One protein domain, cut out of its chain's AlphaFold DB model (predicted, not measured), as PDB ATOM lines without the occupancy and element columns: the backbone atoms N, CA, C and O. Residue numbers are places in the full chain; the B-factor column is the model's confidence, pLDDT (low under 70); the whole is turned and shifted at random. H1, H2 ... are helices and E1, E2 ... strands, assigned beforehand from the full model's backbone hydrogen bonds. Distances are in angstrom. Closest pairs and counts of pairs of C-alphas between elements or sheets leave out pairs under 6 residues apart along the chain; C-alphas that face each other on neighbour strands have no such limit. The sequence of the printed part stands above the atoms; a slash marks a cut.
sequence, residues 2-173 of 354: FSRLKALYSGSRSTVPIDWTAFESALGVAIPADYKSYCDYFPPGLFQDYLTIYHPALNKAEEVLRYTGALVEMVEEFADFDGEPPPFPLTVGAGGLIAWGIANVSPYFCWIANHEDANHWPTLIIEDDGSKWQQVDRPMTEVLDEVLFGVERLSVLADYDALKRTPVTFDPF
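Overview. This is residues 2 to 173 of the 354 residues of an uncharacterized protein of Cryptosporangium aurantiacum (UniProt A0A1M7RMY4). A strongly twisted, curled sheet of seven strands runs through this domain, with the long helix H4 crossing one face at its E3 and E4 part and the shorter helix H5 on the opposite face. H1, H3 and H6 gather round H5, H2 touches the beginning of H4, and the loop of residues 79 to 96 reaches out to one end of the longest axis near Gly 83. The printed part has 172 residues with six named helices and seven named strands, in the order H1 H2 H3 E1 E2 H4 E3 E4 E5 E6 H5 H6 E7; the sheet's order is E6 E5 E4 E3 E2 E1 E7, antiparallel throughout. The class is mixed, helices and strands, with under half of the residues in named elements. The whole is compact, with a radius of gyration of the C-alphas of 15.4 A and spans of 50 by 38 by 24 A.

Arrangement. H1, residues 2 to 6, touches the hub H5, residues 140 to 149, the closest C-alphas being those of Phe 2 and Thr 141, 6.3 A apart. H2, residues 20 to 27, touches H4, residues 61 to 78, through residues 61 to 65 of H4 alone; the closest C-alphas, of Phe 23 and Ala 61, are 5.5 A apart, and the helices run the same way at a shallow tilt of 34 degrees, only just short of steep. H3, residues 33 to 39, touches H5, with the C-alphas of Asp 34 and Thr 141 closest at 6.3 A, at a steep tilt of 56 degrees, the same way. E1, residues 45 to 47, and E2, residues 51 to 53, form a hairpin, with N 47 and O 51 at 2.8 A. E2 is also the antiparallel neighbour of E3, residues 97 to 103, with N 52 and O 102 at 2.8 A. H4 is on the sheet at a height of 8.6 A; it lies over E3, and only just over E4, residues 108 to 112, on which 3 of its C-alphas fall. On the local plane H4 and E3 stand at 84 degrees, across the strands; their closest C-alphas, of Thr 68 and Ala 99, are 5.4 A apart. E3, E4, E5, residues 123 to 126, and E6, residues 133 to 136, form a meander, each strand the antiparallel neighbour of the one before; N 100 and O 109 are 2.8 A apart, N 110 and O 124 2.8 A, and N 134 and O 125 2.8 A. H5 is on the opposite face from H4, at a height of 6.5 A. H6, residues 161 to 164, touches H5, with the C-alphas of Leu 148 and Leu 163 closest at 5.8 A, and only grazes the sheet. E7, residues 170 to 172, is an edge strand beside E1, with N 46 and O 171 at 2.9 A. Every O i to N i+4 pair is within hydrogen-bond range in H1, H2, H3, H4 and H5; H6 is too short for one.

Along the chain. H1 begins at C-alpha 2, (-37.991, 88.745, 125.919). H4 measures 25.9 A from first to last C-alpha and begins at C-alpha 61, (-28.812, 74.967, 108.518). E3 measures 16.6 A, H5 13.9 A and E4 12.3 A. E7 ends at C-alpha 172, (-23.465, 79.849, 127.979).

Size, cuts and confidence. The two C-alphas farthest apart, of Ser 12 and Gly 83, are 50.7 A from each other. The printed part has no cut. The links H1 to H2, H4 to E3 and H5 to H6 are long. The mean pLDDT of the printed part is 84.0, and 20 residues are under 70, among them residues 11 to 17 and 171 to 173.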
ATOM      1  N   PHE A   2     -39.439  88.832 126.180       74.44
ATOM      2  CA  PHE A   2     -37.991  88.745 125.919       74.44
ATOM      3  C   PHE A   2     -37.083  89.450 126.958       74.44
ATOM      4  O   PHE A   2     -35.995  88.971 127.248       74.44
ATOM      5  N   SER A   3     -37.537  90.532 127.608       74.38
ATOM      6  CA  SER A   3     -36.799  91.195 128.703       74.38
ATOM      7  C   SER A   3     -36.536  90.309 129.930       74.38
ATOM      8  O   SER A   3     -35.542  90.521 130.616       74.38
ATOM      9  N   ARG A   4     -37.414  89.339 130.222       84.38
ATOM     10  CA  ARG A   4     -37.254  88.402 131.344       84.38
ATOM     11  C   ARG A   4     -36.222  87.334 131.015       84.38
ATOM     12  O   ARG A   4     -35.341  87.097 131.830       84.38
ATOM     13  N   LEU A   5     -36.283  86.777 129.804       86.81
ATOM     14  CA  LEU A   5     -35.238  85.900 129.284       86.81
ATOM     15  C   LEU A   5     -33.884  86.610 129.349       86.81
ATOM     16  O   LEU A   5     -32.968  86.103 129.979       86.81
ATOM     17  N   LYS A   6     -33.773  87.829 128.808       86.25
ATOM     18  CA  LYS A   6     -32.525  88.613 128.835       86.25
ATOM     19  C   LYS A   6     -31.921  88.792 130.230       86.25
ATOM     20  O   LYS A   6     -30.707  88.913 130.337       86.25
ATOM     21  N   ALA A   7     -32.735  88.803 131.285       86.25
ATOM     22  CA  ALA A   7     -32.247  88.914 132.657       86.25
ATOM     23  C   ALA A   7     -31.468  87.672 133.134       86.25
ATOM     24  O   ALA A   7     -30.708  87.780 134.091       86.25
ATOM     25  N   LEU A   8     -31.627  86.522 132.466       82.75
ATOM     26  CA  LEU A   8     -30.873  85.294 132.743       82.75
ATOM     27  C   LEU A   8     -29.404  85.392 132.324       82.75
ATOM     28  O   LEU A   8     -28.579  84.647 132.838       82.75
ATOM     29  N   TYR A   9     -29.068  86.309 131.413       77.75
ATOM     30  CA  TYR A   9     -27.716  86.443 130.893       77.75
ATOM     31  C   TYR A   9     -27.276  87.905 130.828       77.75
ATOM     32  O   TYR A   9     -27.825  88.718 130.082       77.75
ATOM     33  N   SER A  10     -26.255  88.230 131.622       72.00
ATOM     34  CA  SER A  10     -25.615  89.554 131.666       72.00
ATOM     35  C   SER A  10     -24.166  89.537 131.162       72.00
ATOM     36  O   SER A  10     -23.474  90.550 131.259       72.00
ATOM     37  N   GLY A  11     -23.712  88.394 130.635       64.00
ATOM     38  CA  GLY A  11     -22.373  88.225 130.082       64.00
ATOM     39  C   GLY A  11     -22.202  88.861 128.700       64.00
ATOM     40  O   GLY A  11     -23.103  89.502 128.155       64.00
ATOM     41  N   SER A  12     -21.004  88.700 128.141       61.28
ATOM     42  CA  SER A  12     -20.673  89.187 126.801       61.28
ATOM     43  C   SER A  12     -21.533  88.486 125.754       61.28
ATOM     44  O   SER A  12     -21.635  87.268 125.750       61.28
ATOM     45  N   ARG A  13     -22.143  89.243 124.839       61.16
ATOM     46  CA  ARG A  13     -22.872  88.650 123.704       61.16
ATOM     47  C   ARG A  13     -21.954  87.737 122.891       61.16
ATOM     48  O   ARG A  13     -20.741  87.961 122.896       61.16
ATOM     49  N   SER A  14     -22.559  86.797 122.158       53.25
ATOM     50  CA  SER A  14     -21.822  85.925 121.244       53.25
ATOM     51  C   SER A  14     -20.862  86.728 120.379       53.25
ATOM     52  O   SER A  14     -21.239  87.743 119.784       53.25
ATOM     53  N   THR A  15     -19.606  86.292 120.334       54.84
ATOM     54  CA  THR A  15     -18.586  86.923 119.482       54.84
ATOM     55  C   THR A  15     -18.504  86.287 118.096       54.84
ATOM     56  O   THR A  15     -17.812  86.823 117.228       54.84
ATOM     57  N   VAL A  16     -19.227  85.183 117.864       55.44
ATOM     58  CA  VAL A  16     -19.295  84.506 116.567       55.44
ATOM     59  C   VAL A  16     -20.325  85.221 115.685       55.44
ATOM     60  O   VAL A  16     -21.517  85.192 115.992       55.44
ATOM     61  N   PRO A  17     -19.909  85.880 114.589       67.94
ATOM     62  CA  PRO A  17     -20.852  86.518 113.683       67.94
ATOM     63  C   PRO A  17     -21.708  85.463 112.973       67.94
ATOM     64  O   PRO A  17     -21.182  84.520 112.382       67.94
ATOM     65  N   ILE A  18     -23.028  85.647 113.005       82.94
ATOM     66  CA  ILE A  18     -23.990  84.777 112.324       82.94
ATOM     67  C   ILE A  18     -24.242  85.317 110.914       82.94
ATOM     68  O   ILE A  18     -24.725  86.439 110.745       82.94
ATOM     69  N   ASP A  19     -23.951  84.509 109.892       88.12
ATOM     70  CA  ASP A  19     -24.356  84.802 108.516       88.12
ATOM     71  C   ASP A  19     -25.796  84.326 108.280       88.12
ATOM     72  O   ASP A  19     -26.055  83.206 107.832       88.12
ATOM     73  N   TRP A  20     -26.752  85.198 108.601       93.94
ATOM     74  CA  TRP A  20     -28.177  84.920 108.419       93.94
ATOM     75  C   TRP A  20     -28.554  84.656 106.960       93.94
ATOM     76  O   TRP A  20     -29.443  83.851 106.707       93.94
ATOM     77  N   THR A  21     -27.879  85.296 105.998       93.81
ATOM     78  CA  THR A  21     -28.181  85.094 104.574       93.81
ATOM     79  C   THR A  21     -27.786  83.691 104.131       93.81
ATOM     80  O   THR A  21     -28.574  83.025 103.463       93.81
ATOM     81  N   ALA A  22     -26.603  83.217 104.531       88.00
ATOM     82  CA  ALA A  22     -26.187  81.845 104.262       88.00
ATOM     83  C   ALA A  22     -27.109  80.827 104.953       88.00
ATOM     84  O   ALA A  22     -27.544  79.868 104.317       88.00
ATOM     85  N   PHE A  23     -27.459  81.069 106.221       90.75
ATOM     86  CA  PHE A  23     -28.326  80.183 106.999       90.75
ATOM     87  C   PHE A  23     -29.733  80.051 106.385       90.75
ATOM     88  O   PHE A  23     -30.202  78.942 106.140       90.75
ATOM     89  N   GLU A  24     -30.386  81.168 106.049       95.94
ATOM     90  CA  GLU A  24     -31.710  81.172 105.404       95.94
ATOM     91  C   GLU A  24     -31.665  80.584 103.986       95.94
ATOM     92  O   GLU A  24     -32.570  79.853 103.585       95.94
ATOM     93  N   SER A  25     -30.591  80.844 103.231       93.88
ATOM     94  CA  SER A  25     -30.418  80.266 101.894       93.88
ATOM     95  C   SER A  25     -30.291  78.744 101.928       93.88
ATOM     96  O   SER A  25     -30.778  78.089 101.010       93.88
ATOM     97  N   ALA A  26     -29.627  78.188 102.941       89.25
ATOM     98  CA  ALA A  26     -29.471  76.747 103.100       89.25
ATOM     99  C   ALA A  26     -30.765  76.073 103.593       89.25
ATOM    100  O   ALA A  26     -31.089  74.979 103.136       89.25
ATOM    101  N   LEU A  27     -31.550  76.742 104.449       91.25
ATOM    102  CA  LEU A  27     -32.887  76.268 104.842       91.25
ATOM    103  C   LEU A  27     -33.936  76.417 103.728       91.25
ATOM    104  O   LEU A  27     -34.961  75.737 103.749       91.25
ATOM    105  N   GLY A  28     -33.706  77.317 102.767       94.00
ATOM    106  CA  GLY A  28     -34.654  77.638 101.697       94.00
ATOM    107  C   GLY A  28     -35.849  78.485 102.152       94.00
ATOM    108  O   GLY A  28     -36.799  78.659 101.390       94.00
ATOM    109  N   VAL A  29     -35.812  79.011 103.379       95.38
ATOM    110  CA  VAL A  29     -36.877  79.803 104.009       95.38
ATOM    111  C   VAL A  29     -36.289  80.916 104.875       95.38
ATOM    112  O   VAL A  29     -35.163  80.816 105.360       95.38
ATOM    113  N   ALA A  30     -37.070  81.976 105.087       95.94
ATOM    114  CA  ALA A  30     -36.742  82.991 106.084       95.94
ATOM    115  C   ALA A  30     -36.921  82.437 107.505       95.94
ATOM    116  O   ALA A  30     -37.726  81.541 107.717       95.94
ATOM    117  N   ILE A  31     -36.213  82.991 108.487       95.94
ATOM    118  CA  ILE A  31     -36.278  82.572 109.895       95.94
ATOM    119  C   ILE A  31     -36.962  83.649 110.751       95.94
ATOM    120  O   ILE A  31     -36.751  84.843 110.492       95.94
ATOM    121  N   PRO A  32     -37.754  83.270 111.780       97.75
ATOM    122  CA  PRO A  32     -38.466  84.224 112.629       97.75
ATOM    123  C   PRO A  32     -37.549  85.292 113.246       97.75
ATOM    124  O   PRO A  32     -36.436  85.014 113.704       97.75
ATOM    125  N   ALA A  33     -38.018  86.542 113.283       96.88
ATOM    126  CA  ALA A  33     -37.219  87.678 113.747       96.88
ATOM    127  C   ALA A  33     -36.887  87.612 115.248       96.88
ATOM    128  O   ALA A  33     -35.871  88.154 115.695       96.88
ATOM    129  N   ASP A  34     -37.731  86.955 116.040       96.31
ATOM    130  CA  ASP A  34     -37.520  86.787 117.473       96.31
ATOM    131  C   ASP A  34     -36.434  85.746 117.780       96.31
ATOM    132  O   ASP A  34     -35.649  85.950 118.705       96.31
ATOM    133  N   TYR A  35     -36.302  84.707 116.955       96.62
ATOM    134  CA  TYR A  35     -35.167  83.790 117.005       96.62
ATOM    135  C   TYR A  35     -33.855  84.479 116.642       96.62
ATOM    136  O   TYR A  35     -32.883  84.355 117.385       96.62
ATOM    137  N   LYS A  36     -33.835  85.298 115.580       94.94
ATOM    138  CA  LYS A  36     -32.649  86.116 115.266       94.94
ATOM    139  C   LYS A  36     -32.276  87.017 116.440       94.94
ATOM    140  O   LYS A  36     -31.129  87.045 116.870       94.94
ATOM    141  N   SER A  37     -33.275  87.671 117.034       92.62
ATOM    142  CA  SER A  37     -33.088  88.515 118.218       92.62
ATOM    143  C   SER A  37     -32.567  87.737 119.432       92.62
ATOM    144  O   SER A  37     -31.784  88.291 120.207       92.62
ATOM    145  N   TYR A  38     -33.011  86.487 119.622       93.38
ATOM    146  CA  TYR A  38     -32.499  85.578 120.645       93.38
ATOM    147  C   TYR A  38     -31.019  85.279 120.409       93.38
ATOM    148  O   TYR A  38     -30.225  85.550 121.304       93.38
ATOM    149  N   CYS A  39     -30.645  84.822 119.213       90.75
ATOM    150  CA  CYS A  39     -29.267  84.475 118.861       90.75
ATOM    151  C   CYS A  39     -28.310  85.680 118.862       90.75
ATOM    152  O   CYS A  39     -27.143  85.564 119.215       90.75
ATOM    153  N   ASP A  40     -28.803  86.875 118.533       86.94
ATOM    154  CA  ASP A  40     -28.010  88.107 118.626       86.94
ATOM    155  C   ASP A  40     -27.727  88.521 120.088       86.94
ATOM    156  O   ASP A  40     -26.835  89.335 120.358       86.94
ATOM    157  N   TYR A  41     -28.522  88.030 121.048       86.81
ATOM    158  CA  TYR A  41     -28.397  88.378 122.465       86.81
ATOM    159  C   TYR A  41     -27.722  87.280 123.287       86.81
ATOM    160  O   TYR A  41     -26.794  87.570 124.046       86.81
ATOM    161  N   PHE A  42     -28.223  86.052 123.180       82.56
ATOM    162  CA  PHE A  42     -27.718  84.890 123.891       82.56
ATOM    163  C   PHE A  42     -26.642  84.209 123.055       82.56
ATOM    164  O   PHE A  42     -26.899  83.922 121.890       82.56
ATOM    165  N   PRO A  43     -25.470  83.896 123.629       79.00
ATOM    166  CA  PRO A  43     -24.579  82.934 123.002       79.00
ATOM    167  C   PRO A  43     -25.242  81.551 122.938       79.00
ATOM    168  O   PRO A  43     -26.250  81.313 123.614       79.00
ATOM    169  N   PRO A  44     -24.666  80.605 122.180       75.88
ATOM    170  CA  PRO A  44     -24.990  79.198 122.352       75.88
ATOM    171  C   PRO A  44     -24.924  78.814 123.835       75.88
ATOM    172  O   PRO A  44     -24.029  79.272 124.547       75.88
ATOM    173  N   GLY A  45     -25.861  78.000 124.310       68.69
ATOM    174  CA  GLY A  45     -25.935  77.630 125.718       68.69
ATOM    175  C   GLY A  45     -27.098  76.702 126.034       68.69
ATOM    176  O   GLY A  45     -27.846  76.277 125.150       68.69
ATOM    177  N   LEU A  46     -27.239  76.421 127.325       70.88
ATOM    178  CA  LEU A  46     -28.198  75.479 127.882       70.88
ATOM    179  C   LEU A  46     -29.028  76.168 128.967       70.88
ATOM    180  O   LEU A  46     -28.499  76.902 129.799       70.88
ATOM    181  N   PHE A  47     -30.334  75.926 128.979       75.88
ATOM    182  CA  PHE A  47     -31.199  76.313 130.089       75.88
ATOM    183  C   PHE A  47     -31.425  75.116 131.010       75.88
ATOM    184  O   PHE A  47     -31.771  74.032 130.535       75.88
ATOM    185  N   GLN A  48     -31.318  75.326 132.325       65.75
ATOM    186  CA  GLN A  48     -31.683  74.332 133.353       65.75
ATOM    187  C   GLN A  48     -30.954  72.983 133.241       65.75
ATOM    188  O   GLN A  48     -31.527  71.946 133.587       65.75
ATOM    189  N   ASP A  49     -29.733  72.974 132.706       57.72
ATOM    190  CA  ASP A  49     -28.988  71.755 132.360       57.72
ATOM    191  C   ASP A  49     -29.726  70.805 131.392       57.72
ATOM    192  O   ASP A  49     -29.412  69.617 131.331       57.72
ATOM    193  N   TYR A  50     -30.740  71.292 130.665       61.16
ATOM    194  CA  TYR A  50     -31.682  70.417 129.964       61.16
ATOM    195  C   TYR A  50     -32.094  70.916 128.576       61.16
ATOM    196  O   TYR A  50     -32.031  70.158 127.617       61.16
ATOM    197  N   LEU A  51     -32.503  72.179 128.433       77.75
ATOM    198  CA  LEU A  51     -33.024  72.714 127.171       77.75
ATOM    199  C   LEU A  51     -31.939  73.431 126.370       77.75
ATOM    200  O   LEU A  51     -31.445  74.476 126.792       77.75
ATOM    201  N   THR A  52     -31.623  72.900 125.193       78.25
ATOM    202  CA  THR A  52     -30.685  73.501 124.240       78.25
ATOM    203  C   THR A  52     -31.447  74.138 123.087       78.25
ATOM    204  O   THR A  52     -32.365  73.535 122.533       78.25
ATOM    205  N   ILE A  53     -31.034  75.342 122.694       87.19
ATOM    206  CA  ILE A  53     -31.477  75.978 121.450       87.19
ATOM    207  C   ILE A  53     -30.427  75.693 120.378       87.19
ATOM    208  O   ILE A  53     -29.233  75.898 120.613       87.19
ATOM    209  N   TYR A  54     -30.852  75.245 119.198       82.56
ATOM    210  CA  TYR A  54     -29.967  75.025 118.055       82.56
ATOM    211  C   TYR A  54     -29.505  76.365 117.504       82.56
ATOM    212  O   TYR A  54     -30.101  76.919 116.589       82.56
ATOM    213  N   HIS A  55     -28.472  76.932 118.121       84.88
ATOM    214  CA  HIS A  55     -27.938  78.242 117.784       84.88
ATOM    215  C   HIS A  55     -27.108  78.182 116.484       84.88
ATOM    216  O   HIS A  55     -26.254  77.292 116.382       84.88
ATOM    217  N   PRO A  56     -27.239  79.136 115.536       83.00
ATOM    218  CA  PRO A  56     -26.564  79.076 114.230       83.00
ATOM    219  C   PRO A  56     -25.036  79.153 114.297       83.00
ATOM    220  O   PRO A  56     -24.340  78.762 113.367       83.00
ATOM    221  N   ALA A  57     -24.497  79.664 115.406       72.50
ATOM    222  CA  ALA A  57     -23.055  79.659 115.659       72.50
ATOM    223  C   ALA A  57     -22.476  78.247 115.886       72.50
ATOM    224  O   ALA A  57     -21.274  78.070 115.714       72.50
ATOM    225  N   LEU A  58     -23.303  77.266 116.278       64.31
ATOM    226  CA  LEU A  58     -22.879  75.874 116.491       64.31
ATOM    227  C   LEU A  58     -23.551  74.870 115.557       64.31
ATOM    228  O   LEU A  58     -22.977  73.811 115.349       64.31
ATOM    229  N   ASN A  59     -24.729  75.189 115.022       67.75
ATOM    230  CA  ASN A  59     -25.527  74.278 114.208       67.75
ATOM    231  C   ASN A  59     -25.770  74.946 112.859       67.75
ATOM    232  O   ASN A  59     -26.425  75.990 112.786       67.75
ATOM    233  N   LYS A  60     -25.239  74.371 111.787       77.56
ATOM    234  CA  LYS A  60     -25.512  74.828 110.424       77.56
ATOM    235  C   LYS A  60     -26.944  74.480 110.030       77.56
ATOM    236  O   LYS A  60     -27.561  73.566 110.572       77.56
ATOM    237  N   ALA A  61     -27.469  75.195 109.043       77.00
ATOM    238  CA  ALA A  61     -28.812  74.967 108.518       77.00
ATOM    239  C   ALA A  61     -29.035  73.509 108.079       77.00
ATOM    240  O   ALA A  61     -30.067  72.918 108.383       77.00
ATOM    241  N   GLU A  62     -28.051  72.902 107.415       75.12
ATOM    242  CA  GLU A  62     -28.111  71.511 106.964       75.12
ATOM    243  C   GLU A  62     -28.176  70.523 108.138       75.12
ATOM    244  O   GLU A  62     -28.842  69.492 108.047       75.12
ATOM    245  N   GLU A  63     -27.517  70.844 109.252       65.31
ATOM    246  CA  GLU A  63     -27.525  70.021 110.461       65.31
ATOM    247  C   GLU A  63     -28.875  70.124 111.184       65.31
ATOM    248  O   GLU A  63     -29.452  69.103 111.557       65.31
ATOM    249  N   VAL A  64     -29.450  71.330 111.259       75.12
ATOM    250  CA  VAL A  64     -30.817  71.554 111.759       75.12
ATOM    251  C   VAL A  64     -31.847  70.755 110.952       75.12
ATOM    252  O   VAL A  64     -32.712  70.090 111.531       75.12
ATOM    253  N   LEU A  65     -31.750  70.762 109.617       78.88
ATOM    254  CA  LEU A  65     -32.625  69.954 108.759       78.88
ATOM    255  C   LEU A  65     -32.415  68.457 108.995       78.88
ATOM    256  O   LEU A  65     -33.389  67.712 109.060       78.88
ATOM    257  N   ARG A  66     -31.168  68.014 109.186       73.25
ATOM    258  CA  ARG A  66     -30.854  66.615 109.496       73.25
ATOM    259  C   ARG A  66     -31.461  66.167 110.828       73.25
ATOM    260  O   ARG A  66     -32.032  65.085 110.879       73.25
ATOM    261  N   TYR A  67     -31.379  66.977 111.887       70.38
ATOM    262  CA  TYR A  67     -32.033  66.669 113.167       70.38
ATOM    263  C   TYR A  67     -33.542  66.615 113.049       70.38
ATOM    264  O   TYR A  67     -34.178  65.727 113.610       70.38
ATOM    265  N   THR A  68     -34.104  67.545 112.284       84.00
ATOM    266  CA  THR A  68     -35.540  67.558 112.031       84.00
ATOM    267  C   THR A  68     -35.975  66.317 111.249       84.00
ATOM    268  O   THR A  68     -37.018  65.750 111.552       84.00
ATOM    269  N   GLY A  69     -35.165  65.856 110.292       74.94
ATOM    270  CA  GLY A  69     -35.395  64.604 109.569       74.94
ATOM    271  C   GLY A  69     -35.340  63.374 110.466       74.94
ATOM    272  O   GLY A  69     -36.252  62.562 110.411       74.94
ATOM    273  N   ALA A  70     -34.343  63.281 111.349       70.44
ATOM    274  CA  ALA A  70     -34.260  62.182 112.311       70.44
ATOM    275  C   ALA A  70     -35.488  62.135 113.238       70.44
ATOM    276  O   ALA A  70     -36.021  61.061 113.497       70.44
ATOM    277  N   LEU A  71     -35.972  63.294 113.700       81.12
ATOM    278  CA  LEU A  71     -37.227  63.379 114.450       81.12
ATOM    279  C   LEU A  71     -38.418  62.877 113.628       81.12
ATOM    280  O   LEU A  71     -39.198  62.073 114.119       81.12
ATOM    281  N   VAL A  72     -38.568  63.364 112.392       88.69
ATOM    282  CA  VAL A  72     -39.655  62.950 111.495       88.69
ATOM    283  C   VAL A  72     -39.654  61.434 111.300       88.69
ATOM    284  O   VAL A  72     -40.702  60.821 111.460       88.69
ATOM    285  N   GLU A  73     -38.493  60.834 111.027       78.12
ATOM    286  CA  GLU A  73     -38.348  59.384 110.858       78.12
ATOM    287  C   GLU A  73     -38.779  58.617 112.117       78.12
ATOM    288  O   GLU A  73     -39.553  57.667 112.014       78.12
ATOM    289  N   MET A  74     -38.352  59.055 113.310       75.31
ATOM    290  CA  MET A  74     -38.763  58.428 114.575       75.31
ATOM    291  C   MET A  74     -40.275  58.536 114.806       75.31
ATOM    292  O   MET A  74     -40.914  57.553 115.175       75.31
ATOM    293  N   VAL A  75     -40.877  59.695 114.536       87.62
ATOM    294  CA  VAL A  75     -42.328  59.876 114.684       87.62
ATOM    295  C   VAL A  75     -43.092  59.014 113.675       87.62
ATOM    296  O   VAL A  75     -44.097  58.413 114.035       87.62
ATOM    297  N   GLU A  76     -42.628  58.904 112.429       87.62
ATOM    298  CA  GLU A  76     -43.241  58.017 111.429       87.62
ATOM    299  C   GLU A  76     -43.129  56.531 111.805       87.62
ATOM    300  O   GLU A  76     -44.022  55.750 111.471       87.62
ATOM    301  N   GLU A  77     -42.052  56.134 112.487       82.06
ATOM    302  CA  GLU A  77     -41.814  54.750 112.907       82.06
ATOM    303  C   GLU A  77     -42.597  54.362 114.170       82.06
ATOM    304  O   GLU A  77     -43.147  53.259 114.237       82.06
ATOM    305  N   PHE A  78     -42.640  55.244 115.171       75.00
ATOM    306  CA  PHE A  78     -43.106  54.904 116.518       75.00
ATOM    307  C   PHE A  78     -44.486  55.450 116.875       75.00
ATOM    308  O   PHE A  78     -45.145  54.870 117.742       75.00
ATOM    309  N   ALA A  79     -44.939  56.532 116.238       82.62
ATOM    310  CA  ALA A  79     -46.193  57.155 116.629       82.62
ATOM    311  C   ALA A  79     -47.396  56.311 116.202       82.62
ATOM    312  O   ALA A  79     -47.558  55.942 115.037       82.62
ATOM    313  N   ASP A  80     -48.289  56.063 117.156       79.12
ATOM    314  CA  ASP A  80     -49.587  55.459 116.887       79.12
ATOM    315  C   ASP A  80     -50.642  56.559 116.750       79.12
ATOM    316  O   ASP A  80     -51.067  57.172 117.731       79.12
ATOM    317  N   PHE A  81     -51.046  56.837 115.512       77.06
ATOM    318  CA  PHE A  81     -52.095  57.811 115.211       77.06
ATOM    319  C   PHE A  81     -53.491  57.178 115.078       77.06
ATOM    320  O   PHE A  81     -54.388  57.797 114.504       77.06
ATOM    321  N   ASP A  82     -53.697  55.940 115.548       79.12
ATOM    322  CA  ASP A  82     -54.978  55.221 115.445       79.12
ATOM    323  C   ASP A  82     -55.525  55.152 113.993       79.12
ATOM    324  O   ASP A  82     -56.732  55.071 113.748       79.12
ATOM    325  N   GLY A  83     -54.629  55.177 112.998       73.31
ATOM    326  CA  GLY A  83     -54.963  55.137 111.568       73.31
ATOM    327  C   GLY A  83     -55.397  56.469 110.941       73.31
ATOM    328  O   GLY A  83     -55.706  56.490 109.747       73.31
ATOM    329  N   GLU A  84     -55.400  57.568 111.695       79.56
ATOM    330  CA  GLU A  84     -55.576  58.924 111.168       79.56
ATOM    331  C   GLU A  84     -54.211  59.548 110.818       79.56
ATOM    332  O   GLU A  84     -53.198  59.218 111.431       79.56
ATOM    333  N   PRO A  85     -54.126  60.444 109.822       80.81
ATOM    334  CA  PRO A  85     -52.899  61.195 109.591       80.81
ATOM    335  C   PRO A  85     -52.612  62.138 110.774       80.81
ATOM    336  O   PRO A  85     -53.552  62.675 111.372       80.81
ATOM    337  N   PRO A  86     -51.331  62.407 111.089       87.25
ATOM    338  CA  PRO A  86     -50.982  63.354 112.137       87.25
ATOM    339  C   PRO A  86     -51.576  64.741 111.844       87.25
ATOM    340  O   PRO A  86     -51.596  65.182 110.691       87.25
ATOM    341  N   PRO A  87     -52.022  65.483 112.873       87.62
ATOM    342  CA  PRO A  87     -52.595  66.821 112.706       87.62
ATOM    343  C   PRO A  87     -51.542  67.915 112.439       87.62
ATOM    344  O   PRO A  87     -51.860  69.103 112.473       87.62
ATOM    345  N   PHE A  88     -50.295  67.532 112.173       90.06
ATOM    346  CA  PHE A  88     -49.157  68.392 111.861       90.06
ATOM    347  C   PHE A  88     -48.335  67.761 110.724       90.06
ATOM    348  O   PHE A  88     -48.397  66.545 110.522       90.06
ATOM    349  N   PRO A  89     -47.581  68.556 109.944       92.50
ATOM    350  CA  PRO A  89     -46.796  68.014 108.844       92.50
ATOM    351  C   PRO A  89     -45.584  67.226 109.359       92.50
ATOM    352  O   PRO A  89     -44.896  67.678 110.267       92.50
ATOM    353  N   LEU A  90     -45.291  66.094 108.715       91.62
ATOM    354  CA  LEU A  90     -44.060  65.309 108.890       91.62
ATOM    355  C   LEU A  90     -43.093  65.501 107.707       91.62
ATOM    356  O   LEU A  90     -42.337  64.622 107.328       91.62
ATOM    357  N   THR A  91     -43.130  66.671 107.075       94.62
ATOM    358  CA  THR A  91     -42.133  67.073 106.076       94.62
ATOM    359  C   THR A  91     -41.019  67.869 106.750       94.62
ATOM    360  O   THR A  91     -41.246  68.530 107.757       94.62
ATOM    361  N   VAL A  92     -39.807  67.837 106.197       93.88
ATOM    362  CA  VAL A  92     -38.656  68.587 106.725       93.88
ATOM    363  C   VAL A  92     -38.480  69.895 105.953       93.88
ATOM    364  O   VAL A  92     -38.495  69.895 104.722       93.88
ATOM    365  N   GLY A  93     -38.262  71.007 106.659       93.69
ATOM    366  CA  GLY A  93     -37.979  72.305 106.044       93.69
ATOM    367  C   GLY A  93     -39.236  73.078 105.635       93.69
ATOM    368  O   GLY A  93     -40.217  73.140 106.375       93.69
ATOM    369  N   ALA A  94     -39.195  73.716 104.462       92.31
ATOM    370  CA  ALA A  94     -40.278  74.559 103.951       92.31
ATOM    371  C   ALA A  94     -41.626  73.814 103.885       92.31
ATOM    372  O   ALA A  94     -41.726  72.748 103.279       92.31
ATOM    373  N   GLY A  95     -42.680  74.385 104.477       91.00
ATOM    374  CA  GLY A  95     -44.000  73.749 104.567       91.00
ATOM    375  C   GLY A  95     -44.096  72.617 105.598       91.00
ATOM    376  O   GLY A  95     -45.152  71.998 105.705       91.00
ATOM    377  N   GLY A  96     -43.016  72.346 106.334       95.44
ATOM    378  CA  GLY A  96     -42.882  71.251 107.286       95.44
ATOM    379  C   GLY A  96     -42.319  71.699 108.629       95.44
ATOM    380  O   GLY A  96     -42.570  72.817 109.076       95.44
ATOM    381  N   LEU A  97     -41.572  70.815 109.279       97.81
ATOM    382  CA  LEU A  97     -40.928  71.061 110.558       97.81
ATOM    383  C   LEU A  97     -39.508  71.598 110.367       97.81
ATOM    384  O   LEU A  97     -38.764  71.151 109.490       97.81
ATOM    385  N   ILE A  98     -39.119  72.526 111.240       97.75
ATOM    386  CA  ILE A  98     -37.733  72.971 111.428       97.75
ATOM    387  C   ILE A  98     -37.467  73.024 112.930       97.75
ATOM    388  O   ILE A  98     -38.026  73.871 113.627       97.75
ATOM    389  N   ALA A  99     -36.640  72.116 113.443       93.94
ATOM    390  CA  ALA A  99     -36.281  72.085 114.852       93.94
ATOM    391  C   ALA A  99     -35.432  73.308 115.229       93.94
ATOM    392  O   ALA A  99     -34.465  73.647 114.554       93.94
ATOM    393  N   TRP A 100     -35.780  73.969 116.327       95.88
ATOM    394  CA  TRP A 100     -35.023  75.092 116.879       95.88
ATOM    395  C   TRP A 100     -34.463  74.801 118.266       95.88
ATOM    396  O   TRP A 100     -33.615  75.551 118.748       95.88
ATOM    397  N   GLY A 101     -34.890  73.720 118.912       85.00
ATOM    398  CA  GLY A 101     -34.344  73.299 120.192       85.00
ATOM    399  C   GLY A 101     -34.777  71.899 120.590       85.00
ATOM    400  O   GLY A 101     -35.646  71.288 119.969       85.00
ATOM    401  N   ILE A 102     -34.158  71.408 121.657       80.56
ATOM    402  CA  ILE A 102     -34.401  70.086 122.227       80.56
ATOM    403  C   ILE A 102     -34.173  70.128 123.733       80.56
ATOM    404  O   ILE A 102     -33.251  70.788 124.219       80.56
ATOM    405  N   ALA A 103     -35.008  69.418 124.482       71.75
ATOM    406  CA  ALA A 103     -34.790  69.180 125.900       71.75
ATOM    407  C   ALA A 103     -34.098  67.821 126.087       71.75
ATOM    408  O   ALA A 103     -34.732  66.781 126.002       71.75
ATOM    409  N   ASN A 104     -32.788  67.828 126.344       64.38
ATOM    410  CA  ASN A 104     -31.937  66.644 126.488       64.38
ATOM    411  C   ASN A 104     -31.996  65.694 125.271       64.38
ATOM    412  O   ASN A 104     -31.228  65.869 124.328       64.38
ATOM    413  N   VAL A 105     -32.918  64.727 125.288       54.19
ATOM    414  CA  VAL A 105     -33.176  63.755 124.207       54.19
ATOM    415  C   VAL A 105     -34.558  63.969 123.575       54.19
ATOM    416  O   VAL A 105     -34.742  63.722 122.390       54.19
ATOM    417  N   SER A 106     -35.520  64.446 124.363       70.25
ATOM    418  CA  SER A 106     -36.931  64.621 124.020       70.25
ATOM    419  C   SER A 106     -37.565  65.506 125.109       70.25
ATOM    420  O   SER A 106     -37.151  65.398 126.267       70.25
ATOM    421  N   PRO A 107     -38.510  66.410 124.797       85.38
ATOM    422  CA  PRO A 107     -39.110  66.635 123.490       85.38
ATOM    423  C   PRO A 107     -38.297  67.603 122.624       85.38
ATOM    424  O   PRO A 107     -37.426  68.347 123.096       85.38
ATOM    425  N   TYR A 108     -38.653  67.625 121.347       90.12
ATOM    426  CA  TYR A 108     -38.180  68.577 120.357       90.12
ATOM    427  C   TYR A 108     -39.093  69.797 120.298       90.12
ATOM    428  O   TYR A 108     -40.302  69.717 120.520       90.12
ATOM    429  N   PHE A 109     -38.495  70.933 119.956       97.06
ATOM    430  CA  PHE A 109     -39.186  72.186 119.707       97.06
ATOM    431  C   PHE A 109     -38.977  72.562 118.244       97.06
ATOM    432  O   PHE A 109     -37.851  72.832 117.822       97.06
ATOM    433  N   CYS A 110     -40.055  72.574 117.467       98.00
ATOM    434  CA  CYS A 110     -40.017  72.776 116.025       98.00
ATOM    435  C   CYS A 110     -40.918  73.933 115.617       98.00
ATOM    436  O   CYS A 110     -42.029  74.063 116.119       98.00
ATOM    437  N   TRP A 111     -40.490  74.753 114.662       98.44
ATOM    438  CA  TRP A 111     -41.434  75.578 113.916       98.44
ATOM    439  C   TRP A 111     -42.183  74.717 112.915       98.44
ATOM    440  O   TRP A 111     -41.588  73.829 112.304       98.44
ATOM    441  N   ILE A 112     -43.454  75.038 112.696       97.38
ATOM    442  CA  ILE A 112     -44.194  74.579 111.523       97.38
ATOM    443  C   ILE A 112     -44.097  75.682 110.462       97.38
ATOM    444  O   ILE A 112     -44.780  76.701 110.553       97.38
ATOM    445  N   ALA A 113     -43.245  75.496 109.456       96.25
ATOM    446  CA  ALA A 113     -42.923  76.484 108.427       96.25
ATOM    447  C   ALA A 113     -44.015  76.607 107.343       96.25
ATOM    448  O   ALA A 113     -43.751  76.488 106.147       96.25
ATOM    449  N   ASN A 114     -45.266  76.807 107.765       92.62
ATOM    450  CA  ASN A 114     -46.477  76.728 106.938       92.62
ATOM    451  C   ASN A 114     -46.998  78.079 106.412       92.62
ATOM    452  O   ASN A 114     -48.055  78.121 105.782       92.62
ATOM    453  N   HIS A 115     -46.287  79.176 106.670       93.31
ATOM    454  CA  HIS A 115     -46.696  80.525 106.279       93.31
ATOM    455  C   HIS A 115     -45.554  81.273 105.573       93.31
ATOM    456  O   HIS A 115     -44.387  81.045 105.881       93.31
ATOM    457  N   GLU A 116     -45.870  82.176 104.636       90.75
ATOM    458  CA  GLU A 116     -44.849  82.949 103.901       90.75
ATOM    459  C   GLU A 116     -44.060  83.898 104.817       90.75
ATOM    460  O   GLU A 116     -42.852  84.066 104.670       90.75
ATOM    461  N   ASP A 117     -44.745  84.510 105.783       95.00
ATOM    462  CA  ASP A 117     -44.111  85.273 106.859       95.00
ATOM    463  C   ASP A 117     -43.740  84.344 108.018       95.00
ATOM    464  O   ASP A 117     -44.627  83.863 108.732       95.00
ATOM    465  N   ALA A 118     -42.434  84.146 108.216       96.19
ATOM    466  CA  ALA A 118     -41.870  83.285 109.251       96.19
ATOM    467  C   ALA A 118     -42.277  83.682 110.677       96.19
ATOM    468  O   ALA A 118     -42.340  82.833 111.559       96.19
ATOM    469  N   ASN A 119     -42.629  84.947 110.924       96.50
ATOM    470  CA  ASN A 119     -43.057  85.387 112.258       96.50
ATOM    471  C   ASN A 119     -44.418  84.815 112.691       96.50
ATOM    472  O   ASN A 119     -44.789  84.950 113.854       96.50
ATOM    473  N   HIS A 120     -45.158  84.199 111.765       94.94
ATOM    474  CA  HIS A 120     -46.438  83.546 112.032       94.94
ATOM    475  C   HIS A 120     -46.325  82.022 112.170       94.94
ATOM    476  O   HIS A 120     -47.347  81.359 112.335       94.94
ATOM    477  N   TRP A 121     -45.117  81.452 112.094       97.31
ATOM    478  CA  TRP A 121     -44.931  80.016 112.277       97.31
ATOM    479  C   TRP A 121     -45.217  79.610 113.726       97.31
ATOM    480  O   TRP A 121     -44.578  80.141 114.641       97.31
ATOM    481  N   PRO A 122     -46.137  78.664 113.967       96.69
ATOM    482  CA  PRO A 122     -46.371  78.155 115.306       96.69
ATOM    483  C   PRO A 122     -45.234  77.225 115.738       96.69
ATOM    484  O   PRO A 122     -44.507  76.671 114.908       96.69
ATOM    485  N   THR A 123     -45.098  77.027 117.049       97.88
ATOM    486  CA  THR A 123     -44.200  76.009 117.601       97.88
ATOM    487  C   THR A 123     -44.964  74.715 117.846       97.88
ATOM    488  O   THR A 123     -45.943  74.711 118.585       97.88
ATOM    489  N   LEU A 124     -44.476  73.609 117.297       97.94
ATOM    490  CA  LEU A 124     -44.802  72.256 117.727       97.94
ATOM    491  C   LEU A 124     -43.782  71.803 118.775       97.94
ATOM    492  O   LEU A 124     -42.579  71.838 118.528       97.94
ATOM    493  N   ILE A 125     -44.263  71.371 119.934       97.56
ATOM    494  CA  ILE A 125     -43.466  70.649 120.927       97.56
ATOM    495  C   ILE A 125     -43.891  69.190 120.840       97.56
ATOM    496  O   ILE A 125     -45.083  68.916 120.972       97.56
ATOM    497  N   ILE A 126     -42.958  68.278 120.592       95.06
ATOM    498  CA  ILE A 126     -43.271  66.878 120.282       95.06
ATOM    499  C   ILE A 126     -42.224  65.941 120.880       95.06
ATOM    500  O   ILE A 126     -41.025  66.211 120.789       95.06
ATOM    501  N   GLU A 127     -42.677  64.871 121.529       86.19
ATOM    502  CA  GLU A 127     -41.801  63.767 121.925       86.19
ATOM    503  C   GLU A 127     -41.334  63.009 120.671       86.19
ATOM    504  O   GLU A 127     -42.032  62.951 119.664       86.19
ATOM    505  N   ASP A 128     -40.127  62.467 120.716       77.69
ATOM    506  CA  ASP A 128     -39.483  61.703 119.642       77.69
ATOM    507  C   ASP A 128     -40.293  60.498 119.150       77.69
ATOM    508  O   ASP A 128     -40.218  60.163 117.971       77.69
ATOM    509  N   ASP A 129     -41.113  59.896 120.012       79.88
ATOM    510  CA  ASP A 129     -42.047  58.825 119.647       79.88
ATOM    511  C   ASP A 129     -43.414  59.327 119.137       79.88
ATOM    512  O   ASP A 129     -44.295  58.532 118.819       79.88
ATOM    513  N   GLY A 130     -43.626  60.647 119.089       86.44
ATOM    514  CA  GLY A 130     -44.877  61.285 118.672       86.44
ATOM    515  C   GLY A 130     -46.073  61.068 119.610       86.44
ATOM    516  O   GLY A 130     -47.165  61.560 119.312       86.44
ATOM    517  N   SER A 131     -45.898  60.380 120.744       86.19
ATOM    518  CA  SER A 131     -46.984  59.994 121.655       86.19
ATOM    519  C   SER A 131     -47.604  61.186 122.388       86.19
ATOM    520  O   SER A 131     -48.808  61.206 122.668       86.19
ATOM    521  N   LYS A 132     -46.800  62.220 122.662       90.94
ATOM    522  CA  LYS A 132     -47.259  63.508 123.178       90.94
ATOM    523  C   LYS A 132     -46.761  64.633 122.299       90.94
ATOM    524  O   LYS A 132     -45.581  64.743 121.971       90.94
ATOM    525  N   TRP A 133     -47.671  65.542 121.998       94.88
ATOM    526  CA  TRP A 133     -47.358  66.750 121.265       94.88
ATOM    527  C   TRP A 133     -48.296  67.880 121.676       94.88
ATOM    528  O   TRP A 133     -49.391  67.666 122.203       94.88
ATOM    529  N   GLN A 134     -47.853  69.109 121.445       95.88
ATOM    530  CA  GLN A 134     -48.661  70.301 121.629       95.88
ATOM    531  C   GLN A 134     -48.199  71.394 120.670       95.88
ATOM    532  O   GLN A 134     -47.024  71.757 120.650       95.88
ATOM    533  N   GLN A 135     -49.136  71.954 119.905       96.31
ATOM    534  CA  GLN A 135     -48.897  73.151 119.106       96.31
ATOM    535  C   GLN A 135     -49.198  74.411 119.928       96.31
ATOM    536  O   GLN A 135     -50.206  74.485 120.635       96.31
ATOM    537  N   VAL A 136     -48.326  75.411 119.817       96.12
ATOM    538  CA  VAL A 136     -48.446  76.722 120.456       96.12
ATOM    539  C   VAL A 136     -48.259  77.814 119.403       96.12
ATOM    540  O   VAL A 136     -47.176  77.984 118.842       96.12
ATOM    541  N   ASP A 137     -49.314  78.591 119.166       94.69
ATOM    542  CA  ASP A 137     -49.346  79.663 118.162       94.69
ATOM    543  C   ASP A 137     -48.784  80.977 118.731       94.69
ATOM    544  O   ASP A 137     -49.504  81.960 118.930       94.69
ATOM    545  N   ARG A 138     -47.493  80.974 119.079       91.94
ATOM    546  CA  ARG A 138     -46.766  82.130 119.627       91.94
ATOM    547  C   ARG A 138     -45.326  82.172 119.096       91.94
ATOM    548  O   ARG A 138     -44.802  81.123 118.719       91.94
ATOM    549  N   PRO A 139     -44.664  83.346 119.112       93.38
ATOM    550  CA  PRO A 139     -43.243  83.453 118.781       93.38
ATOM    551  C   PRO A 139     -42.376  82.539 119.662       93.38
ATOM    552  O   PRO A 139     -42.693  82.333 120.839       93.38
ATOM    553  N   MET A 140     -41.255  82.047 119.127       95.94
ATOM    554  CA  MET A 140     -40.322  81.150 119.829       95.94
ATOM    555  C   MET A 140     -39.955  81.676 121.219       95.94
ATOM    556  O   MET A 140     -40.014  80.947 122.206       95.94
ATOM    557  N   THR A 141     -39.623  82.961 121.325       95.69
ATOM    558  CA  THR A 141     -39.201  83.575 122.592       95.69
ATOM    559  C   THR A 141     -40.315  83.647 123.637       95.69
ATOM    560  O   THR A 141     -40.023  83.679 124.831       95.69
ATOM    561  N   GLU A 142     -41.585  83.662 123.231       94.56
ATOM    562  CA  GLU A 142     -42.714  83.571 124.162       94.56
ATOM    563  C   GLU A 142     -42.951  82.131 124.609       94.56
ATOM    564  O   GLU A 142     -43.179  81.900 125.796       94.56
ATOM    565  N   VAL A 143     -42.819  81.166 123.695       95.69
ATOM    566  CA  VAL A 143     -42.862  79.740 124.043       95.69
ATOM    567  C   VAL A 143     -41.742  79.408 125.030       95.69
ATOM    568  O   VAL A 143     -41.996  78.801 126.064       95.69
ATOM    569  N   LEU A 144     -40.520  79.879 124.779       95.00
ATOM    570  CA  LEU A 144     -39.381  79.690 125.676       95.00
ATOM    571  C   LEU A 144     -39.614  80.317 127.063       95.00
ATOM    572  O   LEU A 144     -39.290  79.703 128.080       95.00
ATOM    573  N   ASP A 145     -40.207  81.516 127.128       93.31
ATOM    574  CA  ASP A 145     -40.584  82.148 128.400       93.31
ATOM    575  C   ASP A 145     -41.631  81.311 129.157       93.31
ATOM    576  O   ASP A 145     -41.495  81.090 130.359       93.31
ATOM    577  N   GLU A 146     -42.640  80.779 128.466       93.06
ATOM    578  CA  GLU A 146     -43.680  79.929 129.057       93.06
ATOM    579  C   GLU A 146     -43.131  78.584 129.561       93.06
ATOM    580  O   GLU A 146     -43.461  78.150 130.672       93.06
ATOM    581  N   VAL A 147     -42.226  77.962 128.802       92.88
ATOM    582  CA  VAL A 147     -41.522  76.735 129.200       92.88
ATOM    583  C   VAL A 147     -40.777  76.964 130.517       92.88
ATOM    584  O   VAL A 147     -41.060  76.290 131.515       92.88
ATOM    585  N   LEU A 148     -39.904  77.972 130.555       91.06
ATOM    586  CA  LEU A 148     -38.996  78.216 131.678       91.06
ATOM    587  C   LEU A 148     -39.680  78.858 132.889       91.06
ATOM    588  O   LEU A 148     -39.300  78.608 134.031       91.06
ATOM    589  N   PHE A 149     -40.689  79.696 132.660       90.25
ATOM    590  CA  PHE A 149     -41.247  80.556 133.699       90.25
ATOM    591  C   PHE A 149     -42.764  80.493 133.870       90.25
ATOM    592  O   PHE A 149     -43.283  81.112 134.806       90.25
ATOM    593  N   GLY A 150     -43.483  79.796 132.988       87.19
ATOM    594  CA  GLY A 150     -44.932  79.644 133.089       87.19
ATOM    595  C   GLY A 150     -45.337  79.052 134.439       87.19
ATOM    596  O   GLY A 150     -44.659  78.167 134.963       87.19
ATOM    597  N   VAL A 151     -46.428  79.555 135.019       79.56
ATOM    598  CA  VAL A 151     -46.957  79.030 136.290       79.56
ATOM    599  C   VAL A 151     -47.549  77.636 136.078       79.56
ATOM    600  O   VAL A 151     -47.324  76.739 136.885       79.56
ATOM    601  N   GLU A 152     -48.256  77.449 134.965       81.44
ATOM    602  CA  GLU A 152     -48.784  76.156 134.535       81.44
ATOM    603  C   GLU A 152     -47.826  75.495 133.533       81.44
ATOM    604  O   GLU A 152     -47.051  76.169 132.844       81.44
ATOM    605  N   ARG A 153     -47.826  74.157 133.491       80.19
ATOM    606  CA  ARG A 153     -47.060  73.398 132.493       80.19
ATOM    607  C   ARG A 153     -47.879  73.278 131.215       80.19
ATOM    608  O   ARG A 153     -49.064  72.960 131.271       80.19
ATOM    609  N   LEU A 154     -47.210  73.455 130.079       89.44
ATOM    610  CA  LEU A 154     -47.690  72.909 128.813       89.44
ATOM    611  C   LEU A 154     -47.869  71.398 129.001       89.44
ATOM    612  O   LEU A 154     -47.024  70.759 129.628       89.44
ATOM    613  N   SER A 155     -48.979  70.837 128.528       89.62
ATOM    614  CA  SER A 155     -49.370  69.459 128.843       89.62
ATOM    615  C   SER A 155     -48.348  68.441 128.350       89.62
ATOM    616  O   SER A 155     -48.072  67.473 129.050       89.62
ATOM    617  N   VAL A 156     -47.728  68.700 127.196       91.31
ATOM    618  CA  VAL A 156     -46.623  67.881 126.663       91.31
ATOM    619  C   VAL A 156     -45.392  67.884 127.579       91.31
ATOM    620  O   VAL A 156     -44.642  66.921 127.612       91.31
ATOM    621  N   LEU A 157     -45.213  68.929 128.394       89.00
ATOM    622  CA  LEU A 157     -44.089  69.072 129.321       89.00
ATOM    623  C   LEU A 157     -44.423  68.625 130.753       89.00
ATOM    624  O   LEU A 157     -43.671  68.930 131.683       89.00
ATOM    625  N   ALA A 158     -45.552  67.941 130.965       85.94
ATOM    626  CA  ALA A 158     -46.028  67.577 132.298       85.94
ATOM    627  C   ALA A 158     -45.011  66.746 133.098       85.94
ATOM    628  O   ALA A 158     -44.911  66.957 134.304       85.94
ATOM    629  N   ASP A 159     -44.211  65.906 132.437       80.12
ATOM    630  CA  ASP A 159     -43.239  65.003 133.073       80.12
ATOM    631  C   ASP A 159     -41.801  65.575 133.129       80.12
ATOM    632  O   ASP A 159     -40.884  64.943 133.654       80.12
ATOM    633  N   TYR A 160     -41.585  66.807 132.651       73.56
ATOM    634  CA  TYR A 160     -40.255  67.411 132.491       73.56
ATOM    635  C   TYR A 160     -39.890  68.358 133.641       73.56
ATOM    636  O   TYR A 160     -39.764  69.576 133.479       73.56
ATOM    637  N   ASP A 161     -39.684  67.791 134.833       73.19
ATOM    638  CA  ASP A 161     -39.415  68.546 136.067       73.19
ATOM    639  C   ASP A 161     -38.183  69.461 135.996       73.19
ATOM    640  O   ASP A 161     -38.163  70.520 136.632       73.19
ATOM    641  N   ALA A 162     -37.165  69.081 135.218       66.62
ATOM    642  CA  ALA A 162     -35.941  69.865 135.058       66.62
ATOM    643  C   ALA A 162     -36.221  71.283 134.527       66.62
ATOM    644  O   ALA A 162     -35.636  72.247 135.016       66.62
ATOM    645  N   LEU A 163     -37.191  71.437 133.618       75.06
ATOM    646  CA  LEU A 163     -37.513  72.719 132.979       75.06
ATOM    647  C   LEU A 163     -38.177  73.734 133.926       75.06
ATOM    648  O   LEU A 163     -38.160  74.931 133.644       75.06
ATOM    649  N   LYS A 164     -38.726  73.284 135.066       74.88
ATOM    650  CA  LYS A 164     -39.355  74.141 136.091       74.88
ATOM    651  C   LYS A 164     -38.479  74.380 137.321       74.88
ATOM    652  O   LYS A 164     -38.965  74.941 138.305       74.88
ATOM    653  N   ARG A 165     -37.210  73.960 137.308       74.31
ATOM    654  CA  ARG A 165     -36.296  74.227 138.427       74.31
ATOM    655  C   ARG A 165     -36.202  75.730 138.692       74.31
ATOM    656  O   ARG A 165     -36.218  76.552 137.783       74.31
ATOM    657  N   THR A 166     -36.142  76.104 139.962       78.38
ATOM    658  CA  THR A 166     -35.956  77.501 140.362       78.38
ATOM    659  C   THR A 166     -34.731  77.608 141.264       78.38
ATOM    660  O   THR A 166     -34.642  76.819 142.209       78.38
ATOM    661  N   PRO A 167     -33.834  78.584 141.048       82.62
ATOM    662  CA  PRO A 167     -33.900  79.631 140.020       82.62
ATOM    663  C   PRO A 167     -33.707  79.079 138.599       82.62
ATOM    664  O   PRO A 167     -33.072  78.047 138.427       82.62
ATOM    665  N   VAL A 168     -34.272  79.763 137.599       82.81
ATOM    666  CA  VAL A 168     -33.986  79.448 136.191       82.81
ATOM    667  C   VAL A 168     -32.566  79.894 135.883       82.81
ATOM    668  O   VAL A 168     -32.229  81.052 136.142       82.81
ATOM    669  N   THR A 169     -31.756  78.992 135.336       75.88
ATOM    670  CA  THR A 169     -30.380  79.275 134.920       75.88
ATOM    671  C   THR A 169     -30.242  79.207 133.406       75.88
ATOM    672  O   THR A 169     -30.987  78.502 132.719       75.88
ATOM    673  N   PHE A 170     -29.296  79.991 132.897       78.88
ATOM    674  CA  PHE A 170     -28.791  79.891 131.540       78.88
ATOM    675  C   PHE A 170     -27.271  79.821 131.613       78.88
ATOM    676  O   PHE A 170     -26.638  80.740 132.137       78.88
ATOM    677  N   ASP A 171     -26.720  78.757 131.053       66.31
ATOM    678  CA  ASP A 171     -25.300  78.458 131.078       66.31
ATOM    679  C   ASP A 171     -24.758  78.577 129.643       66.31
ATOM    680  O   ASP A 171     -25.073  77.742 128.788       66.31
ATOM    681  N   PRO A 172     -24.012  79.655 129.316       68.56
ATOM    682  CA  PRO A 172     -23.465  79.849 127.979       68.56
ATOM    683  C   PRO A 172     -22.387  78.801 127.689       68.56
ATOM    684  O   PRO A 172     -21.494  78.571 128.499       68.56
ATOM    685  N   PHE A 173     -22.379  78.246 126.483       57.91
ATOM    686  CA  PHE A 173     -21.263  77.435 125.998       57.91
ATOM    687  C   PHE A 173     -19.994  78.281 125.778       57.91
ATOM    688  O   PHE A 173     -18.891  77.748 125.777       57.91
TER     689      PHE A 173